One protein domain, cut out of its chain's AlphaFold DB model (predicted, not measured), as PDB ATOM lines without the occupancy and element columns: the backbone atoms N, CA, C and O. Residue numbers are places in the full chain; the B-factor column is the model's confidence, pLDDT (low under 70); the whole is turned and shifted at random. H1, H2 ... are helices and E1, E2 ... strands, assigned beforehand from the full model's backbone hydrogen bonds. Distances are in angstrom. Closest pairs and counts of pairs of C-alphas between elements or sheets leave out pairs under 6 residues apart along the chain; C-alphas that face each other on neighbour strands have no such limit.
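Overview. This is residues 6 to 116 of the 309 residues of an uncharacterized protein of Candidatus Heimdallarchaeota archaeon (UniProt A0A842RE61). What shape is this? The long helix H5 runs through the middle of a row, with H2 and H4 alongside it on opposite sides, and H1 and H3 lie side by side across one face of that row. What is it made of? The printed part has 111 residues, mostly helix by class, with one named strand and five named helices in the order E1 H1 H2 H3 H4 H5. It is compact, with a radius of gyration of the C-alphas of 13.7 A, and flat, spanning 39 by 35 by 19 A.

Arrangement. Which helix is the hub? It is H5, residues 90 to 114. With H4, residues 72 to 81, it forms a helical hairpin at a shallow tilt of 22 degrees, its closest C-alphas those of Gln 76 and Gly 100, 4.9 A apart. H2, residues 36 to 47, touches residues 98 to 109 of H5 alone, opposite ways at a shallow tilt of 21 degrees, closest at the C-alphas of Leu 41 and Glu 105, 6.2 A. What of the others? H1, residues 11 to 22, touches residues 103 to 111 of H5 alone, about perpendicular at 88 degrees, closest at the C-alphas of Ala 15 and Tyr 110, 5.3 A. H3, residues 50 to 66, touches H1, opposite ways at a shallow tilt of 32 degrees, only just short of steep, closest at the C-alphas of Met 13 and Arg 61, 6.3 A. Are the O i to N i+4 pairs within hydrogen-bond range? Every pair is in H1, H2, H4 and H5, and 10 of 13 are in H3.

Along the chain. Where does the first element begin? E1, residues 6 to 8, begins at C-alpha 6 (572.705, 537.024, 378.967) and pairs with no named strand. Which helices are long? H5 measures 35.2 A and ends at C-alpha 114 (552.304, 544.162, 394.931); H3 measures 24.8 A, with a kink of 32 degrees near residue 57.

Size, cuts and confidence. How far does it reach? The two C-alphas farthest apart, of Gly 86 and Thr 116, are 41.1 A apart. Is it continuous and confident? The printed part has no cut, and H1 to H2 is a long link. The pLDDT is under 70 at residues 23 to 35, 48 to 54 and 86.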
ATOM      1  N   ASP A   6     573.456 535.783 379.036       84.12
ATOM      2  CA  ASP A   6     572.705 537.024 378.967       84.12
ATOM      3  C   ASP A   6     571.820 537.162 380.199       84.12
ATOM      4  O   ASP A   6     571.072 536.253 380.568       84.12
ATOM      5  N   PHE A   7     571.869 538.331 380.831       86.94
ATOM      6  CA  PHE A   7     570.938 538.658 381.899       86.94
ATOM      7  C   PHE A   7     569.602 539.127 381.331       86.94
ATOM      8  O   PHE A   7     569.541 539.991 380.455       86.94
ATOM      9  N   TYR A   8     568.520 538.607 381.897       89.56
ATOM     10  CA  TYR A   8     567.158 538.968 381.543       89.56
ATOM     11  C   TYR A   8     566.347 539.313 382.790       89.56
ATOM     12  O   TYR A   8     566.505 538.701 383.844       89.56
ATOM     13  N   HIS A   9     565.468 540.303 382.672       90.19
ATOM     14  CA  HIS A   9     564.465 540.617 383.683       90.19
ATOM     15  C   HIS A   9     563.258 541.254 382.990       90.19
ATOM     16  O   HIS A   9     563.416 541.955 381.992       90.19
ATOM     17  N   SER A  10     562.063 541.037 383.532       92.38
ATOM     18  CA  SER A  10     560.880 541.824 383.182       92.38
ATOM     19  C   SER A  10     559.863 541.800 384.321       92.38
ATOM     20  O   SER A  10     559.829 540.859 385.121       92.38
ATOM     21  N   ASP A  11     559.006 542.820 384.391       91.69
ATOM     22  CA  ASP A  11     557.923 542.864 385.383       91.69
ATOM     23  C   ASP A  11     556.950 541.686 385.203       91.69
ATOM     24  O   ASP A  11     556.463 541.128 386.184       91.69
ATOM     25  N   LEU A  12     556.746 541.231 383.960       93.81
ATOM     26  CA  LEU A  12     555.962 540.033 383.657       93.81
ATOM     27  C   LEU A  12     556.550 538.780 384.312       93.81
ATOM     28  O   LEU A  12     555.808 537.974 384.870       93.81
ATOM     29  N   MET A  13     557.873 538.617 384.286       89.81
ATOM     30  CA  MET A  13     558.532 537.474 384.923       89.81
ATOM     31  C   MET A  13     558.355 537.476 386.436       89.81
ATOM     32  O   MET A  13     558.091 536.425 387.024       89.81
ATOM     33  N   ASN A  14     558.449 538.653 387.048       89.75
ATOM     34  CA  ASN A  14     558.206 538.823 388.473       89.75
ATOM     35  C   ASN A  14     556.746 538.536 388.836       89.75
ATOM     36  O   ASN A  14     556.498 537.833 389.812       89.75
ATOM     37  N   ALA A  15     555.791 538.988 388.019       90.44
ATOM     38  CA  ALA A  15     554.371 538.708 388.214       90.44
ATOM     39  C   ALA A  15     554.061 537.203 388.138       90.44
ATOM     40  O   ALA A  15     553.402 536.653 389.022       90.44
ATOM     41  N   LEU A  16     554.590 536.514 387.120       88.31
ATOM     42  CA  LEU A  16     554.435 535.064 386.961       88.31
ATOM     43  C   LEU A  16     555.080 534.287 388.110       88.31
ATOM     44  O   LEU A  16     554.485 533.333 388.611       88.31
ATOM     45  N   TYR A  17     556.279 534.695 388.534       85.19
ATOM     46  CA  TYR A  17     556.977 534.070 389.654       85.19
ATOM     47  C   TYR A  17     556.218 534.256 390.968       85.19
ATOM     48  O   TYR A  17     555.940 533.276 391.656       85.19
ATOM     49  N   TYR A  18     555.805 535.487 391.272       83.19
ATOM     50  CA  TYR A  18     555.005 535.796 392.450       83.19
ATOM     51  C   TYR A  18     553.734 534.954 392.500       83.19
ATOM     52  O   TYR A  18     553.440 534.314 393.507       83.19
ATOM     53  N   PHE A  19     553.011 534.879 391.386       80.69
ATOM     54  CA  PHE A  19     551.763 534.132 391.332       80.69
ATOM     55  C   PHE A  19     551.955 532.610 391.403       80.69
ATOM     56  O   PHE A  19     551.101 531.909 391.943       80.69
ATOM     57  N   GLU A  20     553.072 532.071 390.911       77.94
ATOM     58  CA  GLU A  20     553.383 530.646 391.063       77.94
ATOM     59  C   GLU A  20     553.545 530.241 392.538       77.94
ATOM     60  O   GLU A  20     553.111 529.154 392.904       77.94
ATOM     61  N   TYR A  21     554.112 531.102 393.388       73.62
ATOM     62  CA  TYR A  21     554.446 530.763 394.783       73.62
ATOM     63  C   TYR A  21     553.463 531.321 395.819       73.62
ATOM     64  O   TYR A  21     553.264 530.730 396.885       73.62
ATOM     65  N   HIS A  22     552.826 532.448 395.516       71.75
ATOM     66  CA  HIS A  22     551.885 533.139 396.400       71.75
ATOM     67  C   HIS A  22     550.490 533.305 395.807       71.75
ATOM     68  O   HIS A  22     549.601 533.836 396.470       71.75
ATOM     69  N   GLY A  23     550.267 532.828 394.583       63.94
ATOM     70  CA  GLY A  23     548.943 532.831 393.993       63.94
ATOM     71  C   GLY A  23     547.953 531.948 394.764       63.94
ATOM     72  O   GLY A  23     548.330 531.094 395.576       63.94
ATOM     73  N   PRO A  24     546.658 532.074 394.442       57.53
ATOM     74  CA  PRO A  24     545.558 531.385 395.110       57.53
ATOM     75  C   PRO A  24     545.581 529.856 394.910       57.53
ATOM     76  O   PRO A  24     544.747 529.142 395.454       57.53
ATOM     77  N   LEU A  25     546.543 529.329 394.142       57.69
ATOM     78  CA  LEU A  25     546.803 527.893 394.016       57.69
ATOM     79  C   LEU A  25     547.514 527.302 395.246       57.69
ATOM     80  O   LEU A  25     547.421 526.096 395.465       57.69
ATOM     81  N   HIS A  26     548.268 528.120 395.990       54.12
ATOM     82  CA  HIS A  26     549.188 527.658 397.037       54.12
ATOM     83  C   HIS A  26     548.748 527.998 398.463       54.12
ATOM     84  O   HIS A  26     549.238 527.376 399.405       54.12
ATOM     85  N   LYS A  27     547.806 528.928 398.643       47.91
ATOM     86  CA  LYS A  27     547.231 529.249 399.950       47.91
ATOM     87  C   LYS A  27     545.744 529.583 399.811       47.91
ATOM     88  O   LYS A  27     545.385 530.491 399.069       47.91
ATOM     89  N   THR A  28     544.902 528.926 400.603       45.38
ATOM     90  CA  THR A  28     543.615 529.468 401.071       45.38
ATOM     91  C   THR A  28     543.916 530.605 402.049       45.38
ATOM     92  O   THR A  28     543.781 530.465 403.262       45.38
ATOM     93  N   VAL A  29     544.435 531.736 401.559       45.34
ATOM     94  CA  VAL A  29     544.505 532.938 402.397       45.34
ATOM     95  C   VAL A  29     543.099 533.525 402.397       45.34
ATOM     96  O   VAL A  29     542.697 534.143 401.419       45.34
ATOM     97  N   GLY A  30     542.351 533.342 403.486       44.38
ATOM     98  CA  GLY A  30     540.964 533.818 403.600       44.38
ATOM     99  C   GLY A  30     540.775 535.333 403.390       44.38
ATOM    100  O   GLY A  30     539.661 535.773 403.128       44.38
ATOM    101  N   TRP A  31     541.853 536.126 403.441       46.72
ATOM    102  CA  TRP A  31     541.873 537.524 402.982       46.72
ATOM    103  C   TRP A  31     541.801 537.614 401.454       46.72
ATOM    104  O   TRP A  31     540.976 538.354 400.924       46.72
ATOM    105  N   ILE A  32     542.671 536.897 400.736       53.03
ATOM    106  CA  ILE A  32     542.863 537.002 399.276       53.03
ATOM    107  C   ILE A  32     541.562 536.676 398.522       53.03
ATOM    108  O   ILE A  32     541.270 537.296 397.502       53.03
ATOM    109  N   ASP A  33     540.722 535.804 399.083       54.75
ATOM    110  CA  ASP A  33     539.406 535.460 398.536       54.75
ATOM    111  C   ASP A  33     538.385 536.610 398.555       54.75
ATOM    112  O   ASP A  33     537.370 536.516 397.865       54.75
ATOM    113  N   GLN A  34     538.608 537.694 399.310       61.81
ATOM    114  CA  GLN A  34     537.710 538.859 399.337       61.81
ATOM    115  C   GLN A  34     538.067 539.933 398.301       61.81
ATOM    116  O   GLN A  34     537.207 540.753 397.973       61.81
ATOM    117  N   ASP A  35     539.275 539.894 397.735       68.56
ATOM    118  CA  ASP A  35     539.749 540.881 396.765       68.56
ATOM    119  C   ASP A  35     539.027 540.725 395.403       68.56
ATOM    120  O   ASP A  35     539.071 539.645 394.799       68.56
ATOM    121  N   PRO A  36     538.366 541.778 394.877       74.88
ATOM    122  CA  PRO A  36     537.657 541.726 393.596       74.88
ATOM    123  C   PRO A  36     538.519 541.294 392.399       74.88
ATOM    124  O   PRO A  36     538.033 540.570 391.527       74.88
ATOM    125  N   GLU A  37     539.793 541.695 392.350       71.88
ATOM    126  CA  GLU A  37     540.704 541.344 391.251       71.88
ATOM    127  C   GLU A  37     541.126 539.876 391.336       71.88
ATOM    128  O   GLU A  37     541.160 539.165 390.331       71.88
ATOM    129  N   VAL A  38     541.353 539.378 392.553       74.81
ATOM    130  CA  VAL A  38     541.646 537.957 392.776       74.81
ATOM    131  C   VAL A  38     540.429 537.101 392.438       74.81
ATOM    132  O   VAL A  38     540.571 536.074 391.773       74.81
ATOM    133  N   LYS A  39     539.218 537.519 392.829       75.25
ATOM    134  CA  LYS A  39     537.972 536.823 392.462       75.25
ATOM    135  C   LYS A  39     537.801 536.737 390.948       75.25
ATOM    136  O   LYS A  39     537.459 535.669 390.434       75.25
ATOM    137  N   LYS A  40     538.064 537.834 390.231       77.75
ATOM    138  CA  LYS A  40     538.035 537.875 388.762       77.75
ATOM    139  C   LYS A  40     539.047 536.894 388.164       77.75
ATOM    140  O   LYS A  40     538.681 536.085 387.310       77.75
ATOM    141  N   LEU A  41     540.277 536.893 388.670       78.00
ATOM    142  CA  LEU A  41     541.334 535.978 388.246       78.00
ATOM    143  C   LEU A  41     540.978 534.505 388.515       78.00
ATOM    144  O   LEU A  41     541.106 533.663 387.628       78.00
ATOM    145  N   LEU A  42     540.439 534.185 389.692       75.50
ATOM    146  CA  LEU A  42     539.951 532.845 390.030       75.50
ATOM    147  C   LEU A  42     538.804 532.392 389.122       75.50
ATOM    148  O   LEU A  42     538.764 531.228 388.716       75.50
ATOM    149  N   ALA A  43     537.882 533.292 388.779       78.19
ATOM    150  CA  ALA A  43     536.797 532.996 387.849       78.19
ATOM    151  C   ALA A  43     537.330 532.665 386.447       78.19
ATOM    152  O   ALA A  43     536.860 531.710 385.829       78.19
ATOM    153  N   LEU A  44     538.342 533.396 385.964       77.38
ATOM    154  CA  LEU A  44     539.013 533.100 384.694       77.38
ATOM    155  C   LEU A  44     539.762 531.763 384.742       77.38
ATOM    156  O   LEU A  44     539.588 530.934 383.850       77.38
ATOM    157  N   ILE A  45     540.516 531.496 385.812       74.44
ATOM    158  CA  ILE A  45     541.239 530.227 385.995       74.44
ATOM    159  C   ILE A  45     540.264 529.043 386.017       74.44
ATOM    160  O   ILE A  45     540.528 528.026 385.383       74.44
ATOM    161  N   LYS A  46     539.098 529.162 386.670       75.12
ATOM    162  CA  LYS A  46     538.069 528.103 386.670       75.12
ATOM    163  C   LYS A  46     537.563 527.758 385.264       75.12
ATOM    164  O   LYS A  46     537.222 526.600 385.022       75.12
ATOM    165  N   LYS A  47     537.558 528.714 384.324       74.31
ATOM    166  CA  LYS A  47     537.190 528.464 382.915       74.31
ATOM    167  C   LYS A  47     538.220 527.593 382.187       74.31
ATOM    168  O   LYS A  47     537.856 526.877 381.255       74.31
ATOM    169  N   ILE A  48     539.484 527.603 382.617       67.75
ATOM    170  CA  ILE A  48     540.559 526.763 382.072       67.75
ATOM    171  C   ILE A  48     540.864 525.658 383.084       67.75
ATOM    172  O   ILE A  48     541.698 525.849 383.959       67.75
ATOM    173  N   LYS A  49     540.184 524.502 382.977       63.34
ATOM    174  CA  LYS A  49     540.328 523.319 383.865       63.34
ATOM    175  C   LYS A  49     541.634 523.327 384.693       63.34
ATOM    176  O   LYS A  49     542.713 523.050 384.161       63.34
ATOM    177  N   PHE A  50     541.501 523.589 385.998       54.19
ATOM    178  CA  PHE A  50     542.569 523.834 386.986       54.19
ATOM    179  C   PHE A  50     543.813 522.913 386.919       54.19
ATOM    180  O   PHE A  50     544.925 523.421 387.080       54.19
ATOM    181  N   PRO A  51     543.712 521.597 386.613       52.84
ATOM    182  CA  PRO A  51     544.890 520.727 386.507       52.84
ATOM    183  C   PRO A  51     545.905 521.171 385.443       52.84
ATOM    184  O   PRO A  51     547.101 520.932 385.598       52.84
ATOM    185  N   ARG A  52     545.446 521.840 384.376       62.31
ATOM    186  CA  ARG A  52     546.316 522.375 383.312       62.31
ATOM    187  C   ARG A  52     547.044 523.647 383.751       62.31
ATOM    188  O   ARG A  52     548.138 523.928 383.268       62.31
ATOM    189  N   PHE A  53     546.467 524.386 384.693       64.56
ATOM    190  CA  PHE A  53     546.952 525.699 385.096       64.56
ATOM    191  C   PHE A  53     548.217 525.638 385.973       64.56
ATOM    192  O   PHE A  53     549.117 526.461 385.831       64.56
ATOM    193  N   LYS A  54     548.368 524.595 386.804       64.69
ATOM    194  CA  LYS A  54     549.575 524.399 387.635       64.69
ATOM    195  C   LYS A  54     550.864 524.286 386.809       64.69
ATOM    196  O   LYS A  54     551.918 524.733 387.241       64.69
ATOM    197  N   GLN A  55     550.790 523.677 385.627       72.56
ATOM    198  CA  GLN A  55     551.937 523.554 384.718       72.56
ATOM    199  C   GLN A  55     552.048 524.742 383.755       72.56
ATOM    200  O   GLN A  55     553.139 525.024 383.262       72.56
ATOM    201  N   PHE A  56     550.938 525.451 383.522       78.81
ATOM    202  CA  PHE A  56     550.879 526.619 382.651       78.81
ATOM    203  C   PHE A  56     551.811 527.736 383.117       78.81
ATOM    204  O   PHE A  56     552.574 528.221 382.296       78.81
ATOM    205  N   LEU A  57     551.820 528.109 384.403       80.56
ATOM    206  CA  LEU A  57     552.645 529.230 384.886       80.56
ATOM    207  C   LEU A  57     554.147 528.988 384.677       80.56
ATOM    208  O   LEU A  57     554.844 529.846 384.142       80.56
ATOM    209  N   GLN A  58     554.632 527.788 385.010       78.88
ATOM    210  CA  GLN A  58     556.031 527.401 384.785       78.88
ATOM    211  C   GLN A  58     556.392 527.400 383.296       78.88
ATOM    212  O   GLN A  58     557.472 527.849 382.914       78.88
ATOM    213  N   TRP A  59     555.491 526.894 382.451       82.06
ATOM    214  CA  TRP A  59     555.678 526.876 381.003       82.06
ATOM    215  C   TRP A  59     555.638 528.282 380.386       82.06
ATOM    216  O   TRP A  59     556.513 528.620 379.596       82.06
ATOM    217  N   ALA A  60     554.681 529.118 380.784       87.06
ATOM    218  CA  ALA A  60     554.537 530.501 380.343       87.06
ATOM    219  C   ALA A  60     555.760 531.335 380.743       87.06
ATOM    220  O   ALA A  60     556.300 532.073 379.924       87.06
ATOM    221  N   ARG A  61     556.262 531.142 381.969       86.44
ATOM    222  CA  ARG A  61     557.498 531.760 382.466       86.44
ATOM    223  C   ARG A  61     558.722 531.335 381.648       86.44
ATOM    224  O   ARG A  61     559.533 532.180 381.275       86.44
ATOM    225  N   TYR A  62     558.838 530.046 381.317       85.12
ATOM    226  CA  TYR A  62     559.881 529.558 380.410       85.12
ATOM    227  C   TYR A  62     559.775 530.195 379.019       85.12
ATOM    228  O   TYR A  62     560.760 530.736 378.524       85.12
ATOM    229  N   LEU A  63     558.585 530.178 378.411       86.88
ATOM    230  CA  LEU A  63     558.354 530.738 377.081       86.88
ATOM    231  C   LEU A  63     558.664 532.241 377.042       86.88
ATOM    232  O   LEU A  63     559.265 532.713 376.077       86.88
ATOM    233  N   ALA A  64     558.304 532.973 378.099       90.44
ATOM    234  CA  ALA A  64     558.579 534.397 378.220       90.44
ATOM    235  C   ALA A  64     560.082 534.692 378.290       90.44
ATOM    236  O   ALA A  64     560.571 535.535 377.542       90.44
ATOM    237  N   ALA A  65     560.828 533.972 379.130       87.25
ATOM    238  CA  ALA A  65     562.275 534.148 379.234       87.25
ATOM    239  C   ALA A  65     563.014 533.715 377.957       87.25
ATOM    240  O   ALA A  65     563.895 534.432 377.487       87.25
ATOM    241  N   ASN A  66     562.611 532.595 377.348       85.19
ATOM    242  CA  ASN A  66     563.241 532.064 376.136       85.19
ATOM    243  C   ASN A  66     563.133 533.030 374.949       85.19
ATOM    244  O   ASN A  66     564.029 533.100 374.116       85.19
ATOM    245  N   ASN A  67     562.027 533.772 374.875       88.19
ATOM    246  CA  ASN A  67     561.738 534.703 373.786       88.19
ATOM    247  C   ASN A  67     561.901 536.180 374.192       88.19
ATOM    248  O   ASN A  67     561.524 537.055 373.418       88.19
ATOM    249  N   ARG A  68     562.439 536.470 375.390       89.44
ATOM    250  CA  ARG A  68     562.617 537.831 375.944       89.44
ATOM    251  C   ARG A  68     561.341 538.685 375.892       89.44
ATOM    252  O   ARG A  68     561.354 539.831 375.450       89.44
ATOM    253  N   ILE A  69     560.226 538.104 376.320       93.25
ATOM    254  CA  ILE A  69     558.890 538.705 376.254       93.25
ATOM    255  C   ILE A  69     558.584 539.529 377.505       93.25
ATOM    256  O   ILE A  69     558.612 539.004 378.624       93.25
ATOM    257  N   HIS A  70     558.195 540.790 377.315       93.62
ATOM    258  CA  HIS A  70     558.017 541.745 378.412       93.62
ATOM    259  C   HIS A  70     556.551 542.029 378.743       93.62
ATOM    260  O   HIS A  70     556.274 542.545 379.825       93.62
ATOM    261  N   SER A  71     555.612 541.679 377.858       94.88
ATOM    262  CA  SER A  71     554.185 541.962 378.054       94.88
ATOM    263  C   SER A  71     553.284 540.719 377.958       94.88
ATOM    264  O   SER A  71     553.596 539.777 377.222       94.88
ATOM    265  N   PRO A  72     552.124 540.710 378.649       95.50
ATOM    266  CA  PRO A  72     551.139 539.633 378.526       95.50
ATOM    267  C   PRO A  72     550.683 539.384 377.083       95.50
ATOM    268  O   PRO A  72     550.544 538.235 376.670       95.50
ATOM    269  N   ARG A  73     550.513 540.451 376.291       94.25
ATOM    270  CA  ARG A  73     550.066 540.379 374.892       94.25
ATOM    271  C   ARG A  73     551.085 539.689 373.986       94.25
ATOM    272  O   ARG A  73     550.721 538.852 373.162       94.25
ATOM    273  N   GLU A  74     552.364 540.015 374.142       94.88
ATOM    274  CA  GLU A  74     553.445 539.318 373.437       94.88
ATOM    275  C   GLU A  74     553.502 537.838 373.839       94.88
ATOM    276  O   GLU A  74     553.690 536.972 372.982       94.88
ATOM    277  N   LEU A  75     553.283 537.532 375.123       94.00
ATOM    278  CA  LEU A  75     553.304 536.157 375.618       94.00
ATOM    279  C   LEU A  75     552.131 535.350 375.066       94.00
ATOM    280  O   LEU A  75     552.327 534.227 374.612       94.00
ATOM    281  N   GLN A  76     550.938 535.937 375.016       93.06
ATOM    282  CA  GLN A  76     549.776 535.352 374.354       93.06
ATOM    283  C   GLN A  76     550.070 535.052 372.879       93.06
ATOM    284  O   GLN A  76     549.832 533.935 372.421       93.06
ATOM    285  N   ALA A  77     550.644 536.004 372.138       92.56
ATOM    286  CA  ALA A  77     551.007 535.786 370.739       92.56
ATOM    287  C   ALA A  77     552.024 534.639 370.577       92.56
ATOM    288  O   ALA A  77     551.921 533.844 369.640       92.56
ATOM    289  N   ALA A  78     552.982 534.513 371.499       91.69
ATOM    290  CA  ALA A  78     553.935 533.408 371.511       91.69
ATOM    291  C   ALA A  78     553.278 532.061 371.850       91.69
ATOM    292  O   ALA A  78     553.624 531.055 371.230       91.69
ATOM    293  N   ILE A  79     552.319 532.033 372.779       89.19
ATOM    294  CA  ILE A  79     551.515 530.850 373.131       89.19
ATOM    295  C   ILE A  79     550.735 530.374 371.905       89.19
ATOM    296  O   ILE A  79     550.833 529.207 371.535       89.19
ATOM    297  N   VAL A  80     550.030 531.279 371.219       88.12
ATOM    298  CA  VAL A  80     549.270 530.954 370.000       88.12
ATOM    299  C   VAL A  80     550.174 530.295 368.955       88.12
ATOM    300  O   VAL A  80     549.811 529.261 368.401       88.12
ATOM    301  N   LYS A  81     551.377 530.845 368.744       87.25
ATOM    302  CA  LYS A  81     552.362 530.333 367.777       87.25
ATOM    303  C   LYS A  81     553.043 529.025 368.198       87.25
ATOM    304  O   LYS A  81     553.569 528.332 367.333       87.25
ATOM    305  N   ASN A  82     553.043 528.680 369.487       81.38
ATOM    306  CA  ASN A  82     553.724 527.502 370.035       81.38
ATOM    307  C   ASN A  82     552.743 526.585 370.790       81.38
ATOM    308  O   ASN A  82     552.851 526.442 372.015       81.38
ATOM    309  N   PRO A  83     551.781 525.952 370.092       77.50
ATOM    310  CA  PRO A  83     550.841 525.054 370.739       77.50
ATOM    311  C   PRO A  83     551.538 523.821 371.339       77.50
ATOM    312  O   PRO A  83     552.463 523.263 370.737       77.50
ATOM    313  N   PRO A  84     551.059 523.312 372.487       71.38
ATOM    314  CA  PRO A  84     551.436 521.994 372.976       71.38
ATOM    315  C   PRO A  84     551.140 520.903 371.939       71.38
ATOM    316  O   PRO A  84     550.182 520.988 371.171       71.38
ATOM    317  N   ARG A  85     551.926 519.820 371.953       71.31
ATOM    318  CA  ARG A  85     551.728 518.682 371.042       71.31
ATOM    319  C   ARG A  85     550.279 518.172 371.116       71.31
ATOM    320  O   ARG A  85     549.794 517.846 372.197       71.31
ATOM    321  N   GLY A  86     549.608 518.090 369.966       67.50
ATOM    322  CA  GLY A  86     548.206 517.660 369.866       67.50
ATOM    323  C   GLY A  86     547.165 518.774 370.045       67.50
ATOM    324  O   GLY A  86     545.975 518.476 370.115       67.50
ATOM    325  N   LYS A  87     547.582 520.045 370.122       70.81
ATOM    326  CA  LYS A  87     546.699 521.221 370.102       70.81
ATOM    327  C   LYS A  87     546.870 521.965 368.779       70.81
ATOM    328  O   LYS A  87     547.961 522.423 368.476       70.81
ATOM    329  N   THR A  88     545.813 522.075 367.981       72.38
ATOM    330  CA  THR A  88     545.820 522.786 366.689       72.38
ATOM    331  C   THR A  88     544.436 523.383 366.402       72.38
ATOM    332  O   THR A  88     543.439 522.955 366.988       72.38
ATOM    333  N   GLY A  89     544.377 524.375 365.509       75.25
ATOM    334  CA  GLY A  89     543.129 524.981 365.026       75.25
ATOM    335  C   GLY A  89     542.467 525.978 365.986       75.25
ATOM    336  O   GLY A  89     543.050 526.384 366.989       75.25
ATOM    337  N   GLU A  90     541.225 526.357 365.675       77.31
ATOM    338  CA  GLU A  90     540.436 527.393 366.374       77.31
ATOM    339  C   GLU A  90     540.294 527.127 367.879       77.31
ATOM    340  O   GLU A  90     540.486 528.018 368.698       77.31
ATOM    341  N   LYS A  91     540.110 525.859 368.272       80.88
ATOM    342  CA  LYS A  91     540.017 525.463 369.688       80.88
ATOM    343  C   LYS A  91     541.261 525.820 370.506       80.88
ATOM    344  O   LYS A  91     541.156 525.984 371.718       80.88
ATOM    345  N   TRP A  92     542.441 525.868 369.883       84.50
ATOM    346  CA  TRP A  92     543.660 526.309 370.563       84.50
ATOM    347  C   TRP A  92     543.706 527.828 370.698       84.50
ATOM    348  O   TRP A  92     544.099 528.311 371.753       84.50
ATOM    349  N   VAL A  93     543.283 528.560 369.664       86.00
ATOM    350  CA  VAL A  93     543.237 530.027 369.687       86.00
ATOM    351  C   VAL A  93     542.328 530.500 370.821       86.00
ATOM    352  O   VAL A  93     542.790 531.242 371.682       86.00
ATOM    353  N   ASP A  94     541.120 529.943 370.933       85.00
ATOM    354  CA  ASP A  94     540.182 530.258 372.020       85.00
ATOM    355  C   ASP A  94     540.745 529.929 373.417       85.00
ATOM    356  O   ASP A  94     540.482 530.623 374.404       85.00
ATOM    357  N   GLU A  95     541.483 528.819 373.547       83.12
ATOM    358  CA  GLU A  95     542.147 528.456 374.807       83.12
ATOM    359  C   GLU A  95     543.295 529.432 375.124       83.12
ATOM    360  O   GLU A  95     543.441 529.843 376.277       83.12
ATOM    361  N   ALA A  96     544.082 529.822 374.121       85.00
ATOM    362  CA  ALA A  96     545.203 530.746 374.250       85.00
ATOM    363  C   ALA A  96     544.749 532.181 374.561       85.00
ATOM    364  O   ALA A  96     545.420 532.872 375.325       85.00
ATOM    365  N   GLU A  97     543.602 532.620 374.039       88.00
ATOM    366  CA  GLU A  97     542.986 533.902 374.398       88.00
ATOM    367  C   GLU A  97     542.626 533.963 375.878       88.00
ATOM    368  O   GLU A  97     543.062 534.872 376.582       88.00
ATOM    369  N   LYS A  98     541.961 532.925 376.396       86.94
ATOM    370  CA  LYS A  98     541.656 532.823 377.833       86.94
ATOM    371  C   LYS A  98     542.926 532.799 378.685       86.94
ATOM    372  O   LYS A  98     542.935 533.327 379.795       86.94
ATOM    373  N   MET A  99     543.998 532.167 378.196       86.75
ATOM    374  CA  MET A  99     545.305 532.219 378.859       86.75
ATOM    375  C   MET A  99     545.875 533.642 378.851       86.75
ATOM    376  O   MET A  99     546.409 534.068 379.869       86.75
ATOM    377  N   GLY A 100     545.731 534.379 377.747       89.75
ATOM    378  CA  GLY A 100     546.096 535.792 377.631       89.75
ATOM    379  C   GLY A 100     545.393 536.672 378.663       89.75
ATOM    380  O   GLY A 100     546.065 537.416 379.377       89.75
ATOM    381  N   ASP A 101     544.079 536.509 378.826       89.06
ATOM    382  CA  ASP A 101     543.303 537.232 379.844       89.06
ATOM    383  C   ASP A 101     543.848 536.970 381.253       89.06
ATOM    384  O   ASP A 101     544.057 537.892 382.038       89.06
ATOM    385  N   ILE A 102     544.143 535.705 381.573       88.56
ATOM    386  CA  ILE A 102     544.720 535.341 382.872       88.56
ATOM    387  C   ILE A 102     546.099 535.982 383.065       88.56
ATOM    388  O   ILE A 102     546.383 536.499 384.145       88.56
ATOM    389  N   LEU A 103     546.956 535.967 382.040       91.50
ATOM    390  CA  LEU A 103     548.275 536.601 382.098       91.50
ATOM    391  C   LEU A 103     548.165 538.107 382.348       91.50
ATOM    392  O   LEU A 103     548.944 538.650 383.132       91.50
ATOM    393  N   GLN A 104     547.194 538.769 381.719       93.19
ATOM    394  CA  GLN A 104     546.958 540.197 381.905       93.19
ATOM    395  C   GLN A 104     546.499 540.512 383.330       93.19
ATOM    396  O   GLN A 104     547.012 541.445 383.944       93.19
ATOM    397  N   GLU A 105     545.582 539.721 383.887       89.50
ATOM    398  CA  GLU A 105     545.114 539.917 385.261       89.50
ATOM    399  C   GLU A 105     546.211 539.626 386.296       89.50
ATOM    400  O   GLU A 105     546.339 540.372 387.263       89.50
ATOM    401  N   ILE A 106     547.053 538.605 386.078       89.31
ATOM    402  CA  ILE A 106     548.233 538.348 386.926       89.31
ATOM    403  C   ILE A 106     549.184 539.546 386.897       89.31
ATOM    404  O   ILE A 106     549.659 539.984 387.945       89.31
ATOM    405  N   TYR A 107     549.458 540.073 385.702       93.31
ATOM    406  CA  TYR A 107     550.333 541.225 385.528       93.31
ATOM    407  C   TYR A 107     549.782 542.458 386.247       93.31
ATOM    408  O   TYR A 107     550.493 543.048 387.055       93.31
ATOM    409  N   ASN A 108     548.506 542.785 386.028       90.62
ATOM    410  CA  ASN A 108     547.841 543.927 386.654       90.62
ATOM    411  C   ASN A 108     547.832 543.814 388.181       90.62
ATOM    412  O   ASN A 108     548.177 544.775 388.863       90.62
ATOM    413  N   LEU A 109     547.481 542.641 388.721       86.12
ATOM    414  CA  LEU A 109     547.484 542.401 390.164       86.12
ATOM    415  C   LEU A 109     548.875 542.674 390.751       86.12
ATOM    416  O   LEU A 109     549.009 543.373 391.757       86.12
ATOM    417  N   TYR A 110     549.918 542.161 390.095       88.12
ATOM    418  CA  TYR A 110     551.289 542.366 390.536       88.12
ATOM    419  C   TYR A 110     551.697 543.842 390.468       88.12
ATOM    420  O   TYR A 110     552.154 544.390 391.469       88.12
ATOM    421  N   THR A 111     551.506 544.510 389.330       90.38
ATOM    422  CA  THR A 111     551.957 545.897 389.146       90.38
ATOM    423  C   THR A 111     551.163 546.905 389.967       90.38
ATOM    424  O   THR A 111     551.721 547.919 390.371       90.38
ATOM    425  N   ASN A 112     549.876 546.646 390.217       87.88
ATOM    426  CA  ASN A 112     548.995 547.608 390.879       87.88
ATOM    427  C   ASN A 112     548.993 547.454 392.402       87.88
ATOM    428  O   ASN A 112     548.841 548.450 393.106       87.88
ATOM    429  N   LYS A 113     549.129 546.223 392.913       81.25
ATOM    430  CA  LYS A 113     548.961 545.939 394.348       81.25
ATOM    431  C   LYS A 113     550.210 545.438 395.051       81.25
ATOM    432  O   LYS A 113     550.308 545.598 396.263       81.25
ATOM    433  N   ILE A 114     551.140 544.822 394.325       82.12
ATOM    434  CA  ILE A 114     552.304 544.162 394.931       82.12
ATOM    435  C   ILE A 114     553.584 544.968 394.698       82.12
ATOM    436  O   ILE A 114     554.366 545.183 395.623       82.12
ATOM    437  N   GLN A 115     553.816 545.427 393.469       86.75
ATOM    438  CA  GLN A 115     555.023 546.158 393.103       86.75
ATOM    439  C   GLN A 115     554.877 547.641 393.456       86.75
ATOM    440  O   GLN A 115     554.162 548.393 392.798       86.75
ATOM    441  N   THR A 116     555.611 548.091 394.470       87.81
ATOM    442  CA  THR A 116     555.729 549.517 394.781       87.81
ATOM    443  C   THR A 116     556.865 550.138 393.968       87.81
ATOM    444  O   THR A 116     557.781 549.456 393.502       87.81
TER     445      THR A 116